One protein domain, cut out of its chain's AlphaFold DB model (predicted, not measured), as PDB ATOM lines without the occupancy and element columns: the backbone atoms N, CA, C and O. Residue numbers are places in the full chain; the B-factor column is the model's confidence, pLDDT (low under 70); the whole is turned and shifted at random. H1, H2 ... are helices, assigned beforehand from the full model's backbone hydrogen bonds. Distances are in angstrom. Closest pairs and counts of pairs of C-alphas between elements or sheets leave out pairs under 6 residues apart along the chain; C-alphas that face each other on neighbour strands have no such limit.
ATOM      1  N   ILE A  11      66.586 -33.692  97.016       94.81
ATOM      2  CA  ILE A  11      67.239 -33.286  98.261       94.81
ATOM      3  C   ILE A  11      66.629 -31.977  98.775       94.81
ATOM      4  O   ILE A  11      66.202 -31.924  99.924       94.81
ATOM      5  N   GLU A  12      66.551 -30.954  97.924       96.44
ATOM      6  CA  GLU A  12      66.090 -29.607  98.282       96.44
ATOM      7  C   GLU A  12      64.627 -29.579  98.725       96.44
ATOM      8  O   GLU A  12      64.305 -28.888  99.680       96.44
ATOM      9  N   LEU A  13      63.755 -30.343  98.057       96.31
ATOM     10  CA  LEU A  13      62.302 -30.329  98.284       96.31
ATOM     11  C   LEU A  13      61.818 -31.574  99.043       96.31
ATOM     12  O   LEU A  13      60.679 -32.036  98.876       96.31
ATOM     13  N   CYS A  14      62.710 -32.191  99.819       94.19
ATOM     14  CA  CYS A  14      62.389 -33.386 100.586       94.19
ATOM     15  C   CYS A  14      61.271 -33.084 101.596       94.19
ATOM     16  O   CYS A  14      61.321 -32.090 102.310       94.19
ATOM     17  N   LEU A  15      60.263 -33.960 101.665       93.44
ATOM     18  CA  LEU A  15      59.083 -33.825 102.537       93.44
ATOM     19  C   LEU A  15      58.161 -32.622 102.239       93.44
ATOM     20  O   LEU A  15      57.233 -32.371 102.999       93.44
ATOM     21  N   GLU A  16      58.320 -31.952 101.094       96.31
ATOM     22  CA  GLU A  16      57.457 -30.831 100.674       96.31
ATOM     23  C   GLU A  16      56.326 -31.246  99.708       96.31
ATOM     24  O   GLU A  16      55.626 -30.416  99.135       96.31
ATOM     25  N   GLY A  17      56.133 -32.549  99.475       95.00
ATOM     26  CA  GLY A  17      55.065 -33.068  98.602       95.00
ATOM     27  C   GLY A  17      55.356 -33.001  97.095       95.00
ATOM     28  O   GLY A  17      54.548 -33.455  96.285       95.00
ATOM     29  N   HIS A  18      56.529 -32.514  96.685       96.38
ATOM     30  CA  HIS A  18      56.898 -32.395  95.268       96.38
ATOM     31  C   HIS A  18      57.321 -33.714  94.605       96.38
ATOM     32  O   HIS A  18      57.211 -33.857  93.387       96.38
ATOM     33  N   ARG A  19      57.767 -34.703  95.392       94.25
ATOM     34  CA  ARG A  19      58.347 -35.958  94.883       94.25
ATOM     35  C   ARG A  19      57.410 -36.729  93.956       94.25
ATOM     36  O   ARG A  19      57.874 -37.251  92.947       94.25
ATOM     37  N   TYR A  20      56.118 -36.795  94.281       94.06
ATOM     38  CA  TYR A  20      55.134 -37.495  93.454       94.06
ATOM     39  C   TYR A  20      55.031 -36.852  92.065       94.06
ATOM     40  O   TYR A  20      55.283 -37.507  91.058       94.06
ATOM     41  N   TYR A  21      54.763 -35.546  92.013       95.12
ATOM     42  CA  TYR A  21      54.636 -34.807  90.755       95.12
ATOM     43  C   TYR A  21      55.919 -34.829  89.924       95.12
ATOM     44  O   TYR A  21      55.856 -34.903  88.696       95.12
ATOM     45  N   ASP A  22      57.078 -34.820  90.585       95.94
ATOM     46  CA  ASP A  22      58.374 -34.965  89.934       95.94
ATOM     47  C   ASP A  22      58.515 -36.321  89.226       95.94
ATOM     48  O   ASP A  22      58.951 -36.356  88.078       95.94
ATOM     49  N   ILE A  23      58.083 -37.422  89.848       95.25
ATOM     50  CA  ILE A  23      58.082 -38.755  89.220       95.25
ATOM     51  C   ILE A  23      57.140 -38.799  88.014       95.25
ATOM     52  O   ILE A  23      57.533 -39.272  86.945       95.25
ATOM     53  N   ILE A  24      55.913 -38.289  88.177       95.38
ATOM     54  CA  ILE A  24      54.880 -38.321  87.134       95.38
ATOM     55  C   ILE A  24      55.340 -37.550  85.895       95.38
ATOM     56  O   ILE A  24      55.369 -38.107  84.799       95.38
ATOM     57  N   ARG A  25      55.777 -36.294  86.056       93.81
ATOM     58  CA  ARG A  25      56.191 -35.450  84.918       93.81
ATOM     59  C   ARG A  25      57.445 -35.961  84.209       93.81
ATOM     60  O   ARG A  25      57.668 -35.644  83.045       93.81
ATOM     61  N   TRP A  26      58.290 -36.705  84.918       94.69
ATOM     62  CA  TRP A  26      59.497 -37.306  84.362       94.69
ATOM     63  C   TRP A  26      59.258 -38.668  83.720       94.69
ATOM     64  O   TRP A  26      60.194 -39.191  83.121       94.69
ATOM     65  N   LYS A  27      58.032 -39.200  83.811       94.81
ATOM     66  CA  LYS A  27      57.670 -40.532  83.332       94.81
ATOM     67  C   LYS A  27      58.539 -41.634  83.962       94.81
ATOM     68  O   LYS A  27      59.026 -42.525  83.282       94.81
ATOM     69  N   GLU A  28      58.739 -41.551  85.278       95.25
ATOM     70  CA  GLU A  28      59.567 -42.488  86.062       95.25
ATOM     71  C   GLU A  28      58.725 -43.344  87.029       95.25
ATOM     72  O   GLU A  28      59.178 -43.730  88.107       95.25
ATOM     73  N   GLY A  29      57.463 -43.614  86.688       95.38
ATOM     74  CA  GLY A  29      56.492 -44.265  87.576       95.38
ATOM     75  C   GLY A  29      56.863 -45.688  88.003       95.38
ATOM     76  O   GLY A  29      56.501 -46.112  89.098       95.38
ATOM     77  N   LYS A  30      57.701 -46.391  87.228       95.00
ATOM     78  CA  LYS A  30      58.285 -47.688  87.621       95.00
ATOM     79  C   LYS A  30      59.050 -47.640  88.950       95.00
ATOM     80  O   LYS A  30      59.177 -48.659  89.622       95.00
ATOM     81  N   MET A  31      59.488 -46.457  89.388       92.06
ATOM     82  CA  MET A  31      60.060 -46.244  90.721       92.06
ATOM     83  C   MET A  31      59.121 -46.696  91.854       92.06
ATOM     84  O   MET A  31      59.599 -47.125  92.899       92.06
ATOM     85  N   PHE A  32      57.799 -46.629  91.667       92.31
ATOM     86  CA  PHE A  32      56.827 -47.048  92.682       92.31
ATOM     87  C   PHE A  32      56.768 -48.571  92.883       92.31
ATOM     88  O   PHE A  32      56.267 -49.036  93.909       92.31
ATOM     89  N   GLU A  33      57.307 -49.354  91.947       93.25
ATOM     90  CA  GLU A  33      57.420 -50.812  92.076       93.25
ATOM     91  C   GLU A  33      58.590 -51.223  92.988       93.25
ATOM     92  O   GLU A  33      58.612 -52.339  93.501       93.25
ATOM     93  N   GLN A  34      59.546 -50.320  93.242       89.50
ATOM     94  CA  GLN A  34      60.718 -50.599  94.076       89.50
ATOM     95  C   GLN A  34      60.331 -50.833  95.541       89.50
ATOM     96  O   GLN A  34      59.413 -50.171  96.035       89.50
ATOM     97  N   PRO A  35      61.015 -51.741  96.265       88.00
ATOM     98  CA  PRO A  35      60.696 -52.042  97.653       88.00
ATOM     99  C   PRO A  35      60.978 -50.843  98.564       88.00
ATOM    100  O   PRO A  35      61.951 -50.111  98.382       88.00
ATOM    101  N   GLU A 110      57.639 -59.257  96.974       87.44
ATOM    102  CA  GLU A 110      57.524 -60.647  96.522       87.44
ATOM    103  C   GLU A 110      56.169 -61.234  96.932       87.44
ATOM    104  O   GLU A 110      55.573 -62.006  96.180       87.44
ATOM    105  N   LYS A 111      55.650 -60.830  98.102       87.19
ATOM    106  CA  LYS A 111      54.311 -61.212  98.581       87.19
ATOM    107  C   LYS A 111      53.201 -60.329  98.018       87.19
ATOM    108  O   LYS A 111      52.147 -60.834  97.643       87.19
ATOM    109  N   GLU A 112      53.435 -59.021  97.965       89.38
ATOM    110  CA  GLU A 112      52.478 -58.003  97.526       89.38
ATOM    111  C   GLU A 112      53.102 -57.156  96.404       89.38
ATOM    112  O   GLU A 112      53.534 -56.016  96.630       89.38
ATOM    113  N   PRO A 113      53.193 -57.708  95.178       90.94
ATOM    114  CA  PRO A 113      53.832 -57.021  94.068       90.94
ATOM    115  C   PRO A 113      53.069 -55.749  93.711       90.94
ATOM    116  O   PRO A 113      51.873 -55.767  93.410       90.94
ATOM    117  N   ARG A 114      53.789 -54.628  93.693       91.31
ATOM    118  CA  ARG A 114      53.289 -53.377  93.125       91.31
ATOM    119  C   ARG A 114      53.518 -53.393  91.625       91.31
ATOM    120  O   ARG A 114      54.611 -53.707  91.167       91.31
ATOM    121  N   GLN A 115      52.485 -53.032  90.874       92.56
ATOM    122  CA  GLN A 115      52.555 -52.902  89.426       92.56
ATOM    123  C   GLN A 115      52.163 -51.488  89.028       92.56
ATOM    124  O   GLN A 115      51.116 -50.987  89.438       92.56
ATOM    125  N   TRP A 116      53.008 -50.873  88.214       94.69
ATOM    126  CA  TRP A 116      52.774 -49.595  87.574       94.69
ATOM    127  C   TRP A 116      52.538 -49.822  86.084       94.69
ATOM    128  O   TRP A 116      53.431 -50.264  85.345       94.69
ATOM    129  N   ASN A 117      51.332 -49.509  85.630       94.25
ATOM    130  CA  ASN A 117      50.972 -49.532  84.225       94.25
ATOM    131  C   ASN A 117      51.319 -48.179  83.590       94.25
ATOM    132  O   ASN A 117      50.644 -47.174  83.816       94.25
ATOM    133  N   GLU A 118      52.358 -48.159  82.755       93.81
ATOM    134  CA  GLU A 118      52.853 -46.942  82.105       93.81
ATOM    135  C   GLU A 118      51.884 -46.300  81.107       93.81
ATOM    136  O   GLU A 118      52.077 -45.142  80.736       93.81
ATOM    137  N   GLU A 119      50.852 -47.019  80.674       92.12
ATOM    138  CA  GLU A 119      49.818 -46.490  79.781       92.12
ATOM    139  C   GLU A 119      48.635 -45.892  80.552       92.12
ATOM    140  O   GLU A 119      47.863 -45.124  79.984       92.12
ATOM    141  N   ARG A 120      48.510 -46.207  81.849       92.94
ATOM    142  CA  ARG A 120      47.338 -45.885  82.676       92.94
ATOM    143  C   ARG A 120      47.663 -44.941  83.834       92.94
ATOM    144  O   ARG A 120      47.020 -43.906  83.993       92.94
ATOM    145  N   ASP A 121      48.665 -45.285  84.641       94.44
ATOM    146  CA  ASP A 121      48.844 -44.749  85.999       94.44
ATOM    147  C   ASP A 121      49.412 -43.321  86.048       94.44
ATOM    148  O   ASP A 121      49.446 -42.694  87.106       94.44
ATOM    149  N   TYR A 122      49.807 -42.755  84.905       95.06
ATOM    150  CA  TYR A 122      50.195 -41.342  84.812       95.06
ATOM    151  C   TYR A 122      49.009 -40.372  84.808       95.06
ATOM    152  O   TYR A 122      49.210 -39.169  84.983       95.06
ATOM    153  N   PHE A 123      47.789 -40.871  84.613       92.19
ATOM    154  CA  PHE A 123      46.583 -40.056  84.563       92.19
ATOM    155  C   PHE A 123      45.621 -40.474  85.666       92.19
ATOM    156  O   PHE A 123      45.435 -41.660  85.916       92.19
ATOM    157  N   PHE A 124      44.974 -39.500  86.303       90.94
ATOM    158  CA  PHE A 124      43.864 -39.794  87.203       90.94
ATOM    159  C   PHE A 124      42.665 -40.334  86.413       90.94
ATOM    160  O   PHE A 124      42.467 -39.925  85.267       90.94
ATOM    161  N   PRO A 125      41.840 -41.212  87.007       91.94
ATOM    162  CA  PRO A 125      40.594 -41.616  86.377       91.94
ATOM    163  C   PRO A 125      39.686 -40.396  86.196       91.94
ATOM    164  O   PRO A 125      39.563 -39.553  87.088       91.94
ATOM    165  N   ILE A 126      39.028 -40.314  85.045       91.75
ATOM    166  CA  ILE A 126      37.996 -39.312  84.796       91.75
ATOM    167  C   ILE A 126      36.767 -39.688  85.638       91.75
ATOM    168  O   ILE A 126      36.312 -40.835  85.541       91.75
ATOM    169  N   PRO A 127      36.216 -38.763  86.449       91.69
ATOM    170  CA  PRO A 127      35.076 -39.056  87.308       91.69
ATOM    171  C   PRO A 127      33.856 -39.549  86.526       91.69
ATOM    172  O   PRO A 127      33.452 -38.953  85.527       91.69
ATOM    173  N   THR A 128      33.215 -40.603  87.031       90.69
ATOM    174  CA  THR A 128      32.019 -41.206  86.426       90.69
ATOM    175  C   THR A 128      30.883 -40.198  86.238       90.69
ATOM    176  O   THR A 128      30.207 -40.224  85.214       90.69
ATOM    177  N   THR A 129      30.697 -39.274  87.188       91.25
ATOM    178  CA  THR A 129      29.667 -38.225  87.112       91.25
ATOM    179  C   THR A 129      29.857 -37.330  85.892       91.25
ATOM    180  O   THR A 129      28.902 -37.097  85.160       91.25
ATOM    181  N   GLU A 130      31.088 -36.890  85.627       90.31
ATOM    182  CA  GLU A 130      31.400 -36.044  84.469       90.31
ATOM    183  C   GLU A 130      31.140 -36.797  83.160       90.31
ATOM    184  O   GLU A 130      30.484 -36.283  82.256       90.31
ATOM    185  N   ARG A 131      31.557 -38.067  83.085       90.88
ATOM    186  CA  ARG A 131      31.294 -38.926  81.919       90.88
ATOM    187  C   ARG A 131      29.793 -39.102  81.673       90.88
ATOM    188  O   ARG A 131      29.330 -38.932  80.546       90.88
ATOM    189  N   SER A 132      29.018 -39.332  82.734       89.38
ATOM    190  CA  SER A 132      27.559 -39.464  82.661       89.38
ATOM    191  C   SER A 132      26.861 -38.176  82.218       89.38
ATOM    192  O   SER A 132      25.916 -38.251  81.437       89.38
ATOM    193  N   LEU A 133      27.309 -37.003  82.682       91.81
ATOM    194  CA  LEU A 133      26.729 -35.707  82.295       91.81
ATOM    195  C   LEU A 133      26.897 -35.423  80.800       91.81
ATOM    196  O   LEU A 133      26.057 -34.761  80.193       91.81
ATOM    197  N   THR A 134      27.962 -35.950  80.200       88.88
ATOM    198  CA  THR A 134      28.233 -35.806  78.765       88.88
ATOM    199  C   THR A 134      27.553 -36.863  77.890       88.88
ATOM    200  O   THR A 134      27.746 -36.841  76.676       88.88
ATOM    201  N   ASN A 135      26.774 -37.780  78.481       84.75
ATOM    202  CA  ASN A 135      26.085 -38.871  77.783       84.75
ATOM    203  C   ASN A 135      27.004 -39.630  76.799       84.75
ATOM    204  O   ASN A 135      26.649 -39.826  75.638       84.75
ATOM    205  N   GLY A 136      28.213 -39.974  77.254       81.31
ATOM    206  CA  GLY A 136      29.184 -40.751  76.475       81.31
ATOM    207  C   GLY A 136      30.171 -39.947  75.630       81.31
ATOM    208  O   GLY A 136      31.130 -40.515  75.114       81.31
ATOM    209  N   ALA A 137      30.025 -38.620  75.516       87.75
ATOM    210  CA  ALA A 137      30.996 -37.820  74.762       87.75
ATOM    211  C   ALA A 137      32.384 -37.765  75.438       87.75
ATOM    212  O   ALA A 137      33.395 -37.612  74.751       87.75
ATOM    213  N   LEU A 138      32.441 -37.905  76.769       89.12
ATOM    214  CA  LEU A 138      33.678 -38.061  77.533       89.12
ATOM    215  C   LEU A 138      33.867 -39.527  77.948       89.12
ATOM    216  O   LEU A 138      33.203 -40.036  78.855       89.12
ATOM    217  N   THR A 139      34.815 -40.203  77.304       89.50
ATOM    218  CA  THR A 139      35.218 -41.575  77.641       89.50
ATOM    219  C   THR A 139      36.360 -41.580  78.656       89.50
ATOM    220  O   THR A 139      36.977 -40.550  78.919       89.50
ATOM    221  N   GLN A 140      36.649 -42.740  79.245       90.81
ATOM    222  CA  GLN A 140      37.758 -42.889  80.187       90.81
ATOM    223  C   GLN A 140      39.130 -42.723  79.498       90.81
ATOM    224  O   GLN A 140      39.253 -42.918  78.286       90.81
ATOM    225  N   ASN A 141      40.165 -42.387  80.277       91.25
ATOM    226  CA  ASN A 141      41.554 -42.396  79.813       91.25
ATOM    227  C   ASN A 141      41.971 -43.793  79.292       91.25
ATOM    228  O   ASN A 141      41.497 -44.805  79.811       91.25
ATOM    229  N   PRO A 142      42.887 -43.892  78.310       89.69
ATOM    230  CA  PRO A 142      43.407 -45.180  77.852       89.69
ATOM    231  C   PRO A 142      43.956 -46.047  78.997       89.69
ATOM    232  O   PRO A 142      44.520 -45.541  79.965       89.69
ATOM    233  N   GLY A 143      43.761 -47.365  78.906       87.81
ATOM    234  CA  GLY A 143      44.225 -48.338  79.907       87.81
ATOM    235  C   GLY A 143      43.410 -48.389  81.208       87.81
ATOM    236  O   GLY A 143      43.572 -49.322  81.996       87.81
ATOM    237  N   TRP A 144      42.513 -47.432  81.443       88.56
ATOM    238  CA  TRP A 144      41.592 -47.434  82.576       88.56
ATOM    239  C   TRP A 144      40.303 -48.170  82.198       88.56
ATOM    240  O   TRP A 144      39.498 -47.672  81.416       88.56
TER     241      TRP A 144
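What this domain is: This is residues 11 to 35 and 110 to 144 of the 150 residues of a protein of Bacteroides sp. CAG:20 (UniProt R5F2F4). A loose chain with little regular structure: two short helices, H1 and H2, sit near each other at one end, and a long stretch without named elements, residues 110 to 127, leads to H3 at the far end, after which the chain folds back. Residues 12 to 18 and 132 to 137 stick out. The printed part has 60 residues, is all helix with 19 residues in H1, H2 and H3, and has no named strand. It is flat, 45 by 32 by 17 A, and only just loose, close to extended, with a radius of gyration of the C-alphas of 15.4 A.

Where its parts are: H1, residues 18 to 25, runs 10.8 A from C-alpha 18 at (56.898, -32.395, 95.268). H2, residues 29 to 33, spans 8.0 A. H3, residues 128 to 133, spans 8.7 A and ends at (26.729, -35.707, 82.295).

How they stand to each other: H1 and H2, joined by a tight link, are close but not clearly touching; their closest C-alphas, of Ile 23 and Gly 29, are 6.0 A apart. H3 is apart from both. In H1 and H3 every O i to N i+4 pair is within hydrogen-bond range; in H2 0 of 1 is, beside 2 of 2 O i to N i+3 pairs.

The domain as a whole: The C-alphas farthest apart, of Ile 11 and Asn 135, are 46.3 A apart. Residues 36 to 109 are not printed, and C-alphas 35 and 110 are 9.2 A apart across the cut. Mean pLDDT of the printed part is 92.1; no printed residue is under 70.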